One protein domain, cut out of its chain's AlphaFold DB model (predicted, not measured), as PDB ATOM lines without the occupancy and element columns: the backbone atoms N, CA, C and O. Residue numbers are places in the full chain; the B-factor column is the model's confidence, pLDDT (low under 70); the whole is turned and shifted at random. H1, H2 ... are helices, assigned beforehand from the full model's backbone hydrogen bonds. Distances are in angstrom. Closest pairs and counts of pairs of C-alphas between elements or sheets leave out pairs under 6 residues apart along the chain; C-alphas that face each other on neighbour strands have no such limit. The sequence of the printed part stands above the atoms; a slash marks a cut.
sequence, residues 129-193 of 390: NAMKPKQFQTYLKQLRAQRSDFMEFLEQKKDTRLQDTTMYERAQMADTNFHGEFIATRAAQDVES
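AT A GLANCE: This is residues 129 to 193 of the 390 residues of an uncharacterized protein of Fibularhizoctonia sp. CBS 109695 (UniProt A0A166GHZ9). The longest helix, H4, crosses H2 with its first residues, 178 to 182, and sticks out beyond it with residues 187 to 192, while H1 and H2 follow each other as a long, angled arm and short H3 sits off in the loops between H2 and H4. The contacts are few and the frame is open. The printed part has 65 residues with four named helices, H1 to H4 in order, and no named strand: all helix. It is loose, with a radius of gyration of the C-alphas of 13.5 A, spanning 38 by 28 by 20 A.

IN THESE COORDINATES: H4, residues 178 to 192, is 20.7 A long and ends at C-alpha 192 (548.048, 672.881, 693.113). H1, residues 133 to 145, is 18.6 A long from C-alpha 133 (546.084, 700.808, 692.257). H2 is residues 147 to 157, 15.4 A; H3 is residues 167 to 172.

HOW THE PARTS SIT: H4 touches H2 with residues 178 to 182 alone, about perpendicular at 77 degrees; the closest C-alphas, of Phe 150 and Phe 182, are 6.8 A apart. H1 and H2 meet only through their link. H4 is only just apart from H1 and from H3, each at 8.5 A. In H1, H2, H3 and H4 every O i to N i+4 pair is within hydrogen-bond range.

THE WHOLE: The C-alphas farthest apart, of Lys 132 and Thr 160, are 39.3 A apart. The printed part has no cut, no link is long, and no printed residue is under 70 in pLDDT.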
ATOM      1  N   ASN A 129     553.984 694.996 693.475       86.94
ATOM      2  CA  ASN A 129     554.613 696.176 692.873       86.94
ATOM      3  C   ASN A 129     554.230 696.380 691.398       86.94
ATOM      4  O   ASN A 129     554.399 697.471 690.858       86.94
ATOM      5  N   ALA A 130     553.732 695.337 690.731       86.50
ATOM      6  CA  ALA A 130     553.298 695.399 689.338       86.50
ATOM      7  C   ALA A 130     551.786 695.650 689.179       86.50
ATOM      8  O   ALA A 130     551.313 695.807 688.050       86.50
ATOM      9  N   MET A 131     551.012 695.662 690.271       91.94
ATOM     10  CA  MET A 131     549.563 695.858 690.211       91.94
ATOM     11  C   MET A 131     549.199 697.326 689.992       91.94
ATOM     12  O   MET A 131     549.800 698.237 690.556       91.94
ATOM     13  N   LYS A 132     548.134 697.569 689.223       95.31
ATOM     14  CA  LYS A 132     547.507 698.899 689.186       95.31
ATOM     15  C   LYS A 132     546.833 699.194 690.538       95.31
ATOM     16  O   LYS A 132     546.320 698.255 691.147       95.31
ATOM     17  N   PRO A 133     546.687 700.464 690.961       97.38
ATOM     18  CA  PRO A 133     546.084 700.808 692.257       97.38
ATOM     19  C   PRO A 133     544.712 700.162 692.508       97.38
ATOM     20  O   PRO A 133     544.464 699.618 693.580       97.38
ATOM     21  N   LYS A 134     543.841 700.120 691.489       97.50
ATOM     22  CA  LYS A 134     542.534 699.444 691.581       97.50
ATOM     23  C   LYS A 134     542.662 697.929 691.783       97.50
ATOM     24  O   LYS A 134     541.957 697.357 692.603       97.50
ATOM     25  N   GLN A 135     543.577 697.281 691.058       95.62
ATOM     26  CA  GLN A 135     543.834 695.842 691.203       95.62
ATOM     27  C   GLN A 135     544.380 695.523 692.594       95.62
ATOM     28  O   GLN A 135     543.971 694.535 693.199       95.62
ATOM     29  N   PHE A 136     545.255 696.388 693.110       96.88
ATOM     30  CA  PHE A 136     545.794 696.272 694.455       96.88
ATOM     31  C   PHE A 136     544.703 696.401 695.526       96.88
ATOM     32  O   PHE A 136     544.638 695.574 696.427       96.88
ATOM     33  N   GLN A 137     543.774 697.353 695.397       97.12
ATOM     34  CA  GLN A 137     542.632 697.464 696.315       97.12
ATOM     35  C   GLN A 137     541.745 696.212 696.300       97.12
ATOM     36  O   GLN A 137     541.363 695.720 697.361       97.12
ATOM     37  N   THR A 138     541.435 695.668 695.118       97.75
ATOM     38  CA  THR A 138     540.683 694.406 695.007       97.75
ATOM     39  C   THR A 138     541.440 693.253 695.658       97.75
ATOM     40  O   THR A 138     540.843 692.451 696.370       97.75
ATOM     41  N   TYR A 139     542.756 693.191 695.461       95.31
ATOM     42  CA  TYR A 139     543.610 692.192 696.092       95.31
ATOM     43  C   TYR A 139     543.608 692.315 697.624       95.31
ATOM     44  O   TYR A 139     543.445 691.312 698.309       95.31
ATOM     45  N   LEU A 140     543.667 693.532 698.173       96.00
ATOM     46  CA  LEU A 140     543.545 693.754 699.616       96.00
ATOM     47  C   LEU A 140     542.176 693.340 700.162       96.00
ATOM     48  O   LEU A 140     542.105 692.775 701.249       96.00
ATOM     49  N   LYS A 141     541.086 693.592 699.427       97.69
ATOM     50  CA  LYS A 141     539.752 693.108 699.819       97.69
ATOM     51  C   LYS A 141     539.712 691.577 699.886       97.69
ATOM     52  O   LYS A 141     539.171 691.043 700.846       97.69
ATOM     53  N   GLN A 142     540.329 690.894 698.917       96.00
ATOM     54  CA  GLN A 142     540.456 689.430 698.913       96.00
ATOM     55  C   GLN A 142     541.266 688.929 700.118       96.00
ATOM     56  O   GLN A 142     540.810 688.033 700.815       96.00
ATOM     57  N   LEU A 143     542.412 689.553 700.414       94.50
ATOM     58  CA  LEU A 143     543.228 689.189 701.579       94.50
ATOM     59  C   LEU A 143     542.496 689.421 702.908       94.50
ATOM     60  O   LEU A 143     542.579 688.597 703.808       94.50
ATOM     61  N   ARG A 144     541.744 690.522 703.034       95.12
ATOM     62  CA  ARG A 144     540.953 690.806 704.244       95.12
ATOM     63  C   ARG A 144     539.849 689.779 704.477       95.12
ATOM     64  O   ARG A 144     539.552 689.486 705.629       95.12
ATOM     65  N   ALA A 145     539.260 689.241 703.410       97.19
ATOM     66  CA  ALA A 145     538.262 688.181 703.516       97.19
ATOM     67  C   ALA A 145     538.860 686.860 704.036       97.19
ATOM     68  O   ALA A 145     538.150 686.089 704.662       97.19
ATOM     69  N   GLN A 146     540.165 686.632 703.846       96.50
ATOM     70  CA  GLN A 146     540.894 685.441 704.308       96.50
ATOM     71  C   GLN A 146     541.439 685.582 705.743       96.50
ATOM     72  O   GLN A 146     542.347 684.860 706.146       96.50
ATOM     73  N   ARG A 147     540.929 686.546 706.523       94.75
ATOM     74  CA  ARG A 147     541.436 686.818 707.874       94.75
ATOM     75  C   ARG A 147     541.208 685.647 708.830       94.75
ATOM     76  O   ARG A 147     542.097 685.386 709.627       94.75
ATOM     77  N   SER A 148     540.061 684.971 708.759       96.69
ATOM     78  CA  SER A 148     539.766 683.782 709.576       96.69
ATOM     79  C   SER A 148     540.795 682.681 709.344       96.69
ATOM     80  O   SER A 148     541.421 682.217 710.290       96.69
ATOM     81  N   ASP A 149     541.044 682.363 708.076       96.44
ATOM     82  CA  ASP A 149     541.970 681.316 707.645       96.44
ATOM     83  C   ASP A 149     543.406 681.633 708.098       96.44
ATOM     84  O   ASP A 149     544.184 680.744 708.435       96.44
ATOM     85  N   PHE A 150     543.768 682.919 708.141       94.31
ATOM     86  CA  PHE A 150     545.061 683.347 708.670       94.31
ATOM     87  C   PHE A 150     545.179 683.142 710.186       94.31
ATOM     88  O   PHE A 150     546.253 682.780 710.660       94.31
ATOM     89  N   MET A 151     544.102 683.352 710.953       91.81
ATOM     90  CA  MET A 151     544.112 683.066 712.395       91.81
ATOM     91  C   MET A 151     544.321 681.570 712.640       91.81
ATOM     92  O   MET A 151     545.184 681.207 713.433       91.81
ATOM     93  N   GLU A 152     543.617 680.717 711.891       94.19
ATOM     94  CA  GLU A 152     543.782 679.259 711.951       94.19
ATOM     95  C   GLU A 152     545.213 678.835 711.581       94.19
ATOM     96  O   GLU A 152     545.828 678.019 712.265       94.19
ATOM     97  N   PHE A 153     545.805 679.455 710.556       92.94
ATOM     98  CA  PHE A 153     547.203 679.217 710.191       92.94
ATOM     99  C   PHE A 153     548.180 679.557 711.330       92.94
ATOM    100  O   PHE A 153     549.135 678.814 711.575       92.94
ATOM    101  N   LEU A 154     547.950 680.658 712.053       90.25
ATOM    102  CA  LEU A 154     548.762 681.021 713.219       90.25
ATOM    103  C   LEU A 154     548.563 680.040 714.380       90.25
ATOM    104  O   LEU A 154     549.532 679.685 715.052       90.25
ATOM    105  N   GLU A 155     547.331 679.581 714.597       89.94
ATOM    106  CA  GLU A 155     547.019 678.539 715.575       89.94
ATOM    107  C   GLU A 155     547.635 677.192 715.213       89.94
ATOM    108  O   GLU A 155     547.943 676.424 716.114       89.94
ATOM    109  N   GLN A 156     547.850 676.888 713.933       91.06
ATOM    110  CA  GLN A 156     548.529 675.666 713.506       91.06
ATOM    111  C   GLN A 156     550.048 675.763 713.695       91.06
ATOM    112  O   GLN A 156     550.698 674.785 714.060       91.06
ATOM    113  N   LYS A 157     550.621 676.951 713.478       88.25
ATOM    114  CA  LYS A 157     552.062 677.198 713.616       88.25
ATOM    115  C   LYS A 157     552.560 677.192 715.064       88.25
ATOM    116  O   LYS A 157     553.776 677.172 715.213       88.25
ATOM    117  N   LYS A 158     551.661 677.208 716.074       72.44
ATOM    118  CA  LYS A 158     551.897 677.270 717.544       72.44
ATOM    119  C   LYS A 158     553.357 677.465 717.941       72.44
ATOM    120  O   LYS A 158     553.953 676.611 718.596       72.44
ATOM    121  N   ASP A 159     553.914 678.616 717.585       74.94
ATOM    122  CA  ASP A 159     555.210 679.003 718.110       74.94
ATOM    123  C   ASP A 159     554.967 679.366 719.575       74.94
ATOM    124  O   ASP A 159     554.231 680.312 719.881       74.94
ATOM    125  N   THR A 160     555.486 678.553 720.494       75.69
ATOM    126  CA  THR A 160     555.234 678.677 721.941       75.69
ATOM    127  C   THR A 160     555.614 680.053 722.474       75.69
ATOM    128  O   THR A 160     555.047 680.507 723.461       75.69
ATOM    129  N   ARG A 161     556.505 680.761 721.775       74.81
ATOM    130  CA  ARG A 161     556.934 682.132 722.081       74.81
ATOM    131  C   ARG A 161     555.861 683.195 721.849       74.81
ATOM    132  O   ARG A 161     556.008 684.307 722.340       74.81
ATOM    133  N   LEU A 162     554.820 682.889 721.077       74.19
ATOM    134  CA  LEU A 162     553.883 683.894 720.578       74.19
ATOM    135  C   LEU A 162     552.494 683.810 721.199       74.19
ATOM    136  O   LEU A 162     551.693 684.702 720.926       74.19
ATOM    137  N   GLN A 163     552.186 682.795 722.009       78.38
ATOM    138  CA  GLN A 163     550.812 682.517 722.455       78.38
ATOM    139  C   GLN A 163     550.133 683.718 723.134       78.38
ATOM    140  O   GLN A 163     548.973 683.978 722.826       78.38
ATOM    141  N   ASP A 164     550.884 684.528 723.885       84.69
ATOM    142  CA  ASP A 164     550.340 685.672 724.639       84.69
ATOM    143  C   ASP A 164     550.454 687.026 723.917       84.69
ATOM    144  O   ASP A 164     549.987 688.048 724.414       84.69
ATOM    145  N   THR A 165     551.068 687.060 722.733       85.19
ATOM    146  CA  THR A 165     551.279 688.315 721.994       85.19
ATOM    147  C   THR A 165     550.066 688.684 721.153       85.19
ATOM    148  O   THR A 165     549.494 687.852 720.436       85.19
ATOM    149  N   THR A 166     549.695 689.962 721.188       87.25
ATOM    150  CA  THR A 166     548.612 690.490 720.357       87.25
ATOM    151  C   THR A 166     548.989 690.437 718.872       87.25
ATOM    152  O   THR A 166     550.158 690.509 718.492       87.25
ATOM    153  N   MET A 167     547.994 690.365 717.982       81.19
ATOM    154  CA  MET A 167     548.236 690.354 716.526       81.19
ATOM    155  C   MET A 167     549.009 691.588 716.038       81.19
ATOM    156  O   MET A 167     549.728 691.510 715.044       81.19
ATOM    157  N   TYR A 168     548.849 692.721 716.725       83.75
ATOM    158  CA  TYR A 168     549.588 693.941 716.423       83.75
ATOM    159  C   TYR A 168     551.071 693.795 716.780       83.75
ATOM    160  O   TYR A 168     551.917 694.083 715.941       83.75
ATOM    161  N   GLU A 169     551.396 693.273 717.964       86.56
ATOM    162  CA  GLU A 169     552.784 693.025 718.381       86.56
ATOM    163  C   GLU A 169     553.473 692.008 717.474       86.56
ATOM    164  O   GLU A 169     554.584 692.256 717.011       86.56
ATOM    165  N   ARG A 170     552.781 690.918 717.116       83.00
ATOM    166  CA  ARG A 170     553.294 689.928 716.153       83.00
ATOM    167  C   ARG A 170     553.618 690.548 714.794       83.00
ATOM    168  O   ARG A 170     554.586 690.152 714.158       83.00
ATOM    169  N   ALA A 171     552.831 691.526 714.342       79.88
ATOM    170  CA  ALA A 171     553.093 692.228 713.086       79.88
ATOM    171  C   ALA A 171     554.303 693.178 713.161       79.88
ATOM    172  O   ALA A 171     554.871 693.505 712.120       79.88
ATOM    173  N   GLN A 172     554.689 693.617 714.363       85.19
ATOM    174  CA  GLN A 172     555.867 694.460 714.598       85.19
ATOM    175  C   GLN A 172     557.149 693.641 714.826       85.19
ATOM    176  O   GLN A 172     558.249 694.187 714.740       85.19
ATOM    177  N   MET A 173     557.038 692.337 715.098       84.75
ATOM    178  CA  MET A 173     558.193 691.455 715.262       84.75
ATOM    179  C   MET A 173     558.897 691.234 713.917       84.75
ATOM    180  O   MET A 173     558.380 690.570 713.019       84.75
ATOM    181  N   ALA A 174     560.109 691.780 713.789       76.25
ATOM    182  CA  ALA A 174     560.916 691.695 712.570       76.25
ATOM    183  C   ALA A 174     561.295 690.251 712.188       76.25
ATOM    184  O   ALA A 174     561.477 689.960 711.006       76.25
ATOM    185  N   ASP A 175     561.374 689.355 713.174       75.12
ATOM    186  CA  ASP A 175     561.810 687.968 712.984       75.12
ATOM    187  C   ASP A 175     560.732 687.065 712.367       75.12
ATOM    188  O   ASP A 175     561.032 685.958 711.924       75.12
ATOM    189  N   THR A 176     559.476 687.520 712.290       79.56
ATOM    190  CA  THR A 176     558.361 686.659 711.888       79.56
ATOM    191  C   THR A 176     557.670 687.133 710.614       79.56
ATOM    192  O   THR A 176     556.873 688.069 710.616       79.56
ATOM    193  N   ASN A 177     557.902 686.427 709.504       86.88
ATOM    194  CA  ASN A 177     557.227 686.679 708.225       86.88
ATOM    195  C   ASN A 177     555.981 685.791 708.019       86.88
ATOM    196  O   ASN A 177     555.762 685.240 706.938       86.88
ATOM    197  N   PHE A 178     555.134 685.643 709.046       88.00
ATOM    198  CA  PHE A 178     553.968 684.747 708.970       88.00
ATOM    199  C   PHE A 178     552.973 685.139 707.879       88.00
ATOM    200  O   PHE A 178     552.388 684.273 707.234       88.00
ATOM    201  N   HIS A 179     552.781 686.439 707.647       88.81
ATOM    202  CA  HIS A 179     551.884 686.917 706.598       88.81
ATOM    203  C   HIS A 179     552.407 686.540 705.202       88.81
ATOM    204  O   HIS A 179     551.627 686.112 704.352       88.81
ATOM    205  N   GLY A 180     553.720 686.656 704.969       89.44
ATOM    206  CA  GLY A 180     554.353 686.239 703.723       89.44
ATOM    207  C   GLY A 180     554.219 684.736 703.506       89.44
ATOM    208  O   GLY A 180     553.769 684.315 702.443       89.44
ATOM    209  N   GLU A 181     554.521 683.935 704.530       89.88
ATOM    210  CA  GLU A 181     554.373 682.474 704.490       89.88
ATOM    211  C   GLU A 181     552.929 682.030 704.235       89.88
ATOM    212  O   GLU A 181     552.697 681.145 703.409       89.88
ATOM    213  N   PHE A 182     551.950 682.655 704.891       92.88
ATOM    214  CA  PHE A 182     550.536 682.350 704.680       92.88
ATOM    215  C   PHE A 182     550.112 682.637 703.239       92.88
ATOM    216  O   PHE A 182     549.541 681.773 702.571       92.88
ATOM    217  N   ILE A 183     550.438 683.830 702.724       93.25
ATOM    218  CA  ILE A 183     550.100 684.215 701.347       93.25
ATOM    219  C   ILE A 183     550.780 683.269 700.348       93.25
ATOM    220  O   ILE A 183     550.163 682.890 699.352       93.25
ATOM    221  N   ALA A 184     552.023 682.865 700.614       90.38
ATOM    222  CA  ALA A 184     552.757 681.902 699.800       90.38
ATOM    223  C   ALA A 184     552.094 680.528 699.775       90.38
ATOM    224  O   ALA A 184     551.868 679.976 698.701       90.38
ATOM    225  N   THR A 185     551.759 680.009 700.956       92.00
ATOM    226  CA  THR A 185     551.131 678.697 701.138       92.00
ATOM    227  C   THR A 185     549.770 678.669 700.459       92.00
ATOM    228  O   THR A 185     549.483 677.761 699.683       92.00
ATOM    229  N   ARG A 186     548.953 679.713 700.650       93.69
ATOM    230  CA  ARG A 186     547.648 679.815 699.995       93.69
ATOM    231  C   ARG A 186     547.775 679.938 698.483       93.69
ATOM    232  O   ARG A 186     547.018 679.316 697.749       93.69
ATOM    233  N   ALA A 187     548.744 680.711 698.003       91.69
ATOM    234  CA  ALA A 187     549.008 680.814 696.576       91.69
ATOM    235  C   ALA A 187     549.509 679.488 695.973       91.69
ATOM    236  O   ALA A 187     549.192 679.208 694.819       91.69
ATOM    237  N   ALA A 188     550.254 678.675 696.730       90.38
ATOM    238  CA  ALA A 188     550.664 677.334 696.316       90.38
ATOM    239  C   ALA A 188     549.459 676.391 696.238       90.38
ATOM    240  O   ALA A 188     549.227 675.817 695.179       90.38
ATOM    241  N   GLN A 189     548.618 676.356 697.277       92.00
ATOM    242  CA  GLN A 189     547.357 675.600 697.281       92.00
ATOM    243  C   GLN A 189     546.444 675.986 696.107       92.00
ATOM    244  O   GLN A 189     545.910 675.123 695.415       92.00
ATOM    245  N   ASP A 190     546.300 677.288 695.837       90.75
ATOM    246  CA  ASP A 190     545.521 677.798 694.705       90.75
ATOM    247  C   ASP A 190     546.035 677.257 693.363       90.75
ATOM    248  O   ASP A 190     545.251 677.093 692.429       90.75
ATOM    249  N   VAL A 191     547.344 677.036 693.223       89.94
ATOM    250  CA  VAL A 191     547.960 676.552 691.977       89.94
ATOM    251  C   VAL A 191     547.933 675.029 691.891       89.94
ATOM    252  O   VAL A 191     547.720 674.498 690.809       89.94
ATOM    253  N   GLU A 192     548.101 674.343 693.016       89.19
ATOM    254  CA  GLU A 192     548.048 672.881 693.113       89.19
ATOM    255  C   GLU A 192     546.618 672.327 693.041       89.19
ATOM    256  O   GLU A 192     546.433 671.148 692.746       89.19
ATOM    257  N   SER A 193     545.597 673.159 693.282       93.25
ATOM    258  CA  SER A 193     544.199 672.733 693.165       93.25
ATOM    259  C   SER A 193     543.882 672.174 691.771       93.25
ATOM    260  O   SER A 193     544.276 672.738 690.750       93.25
TER     261      SER A 193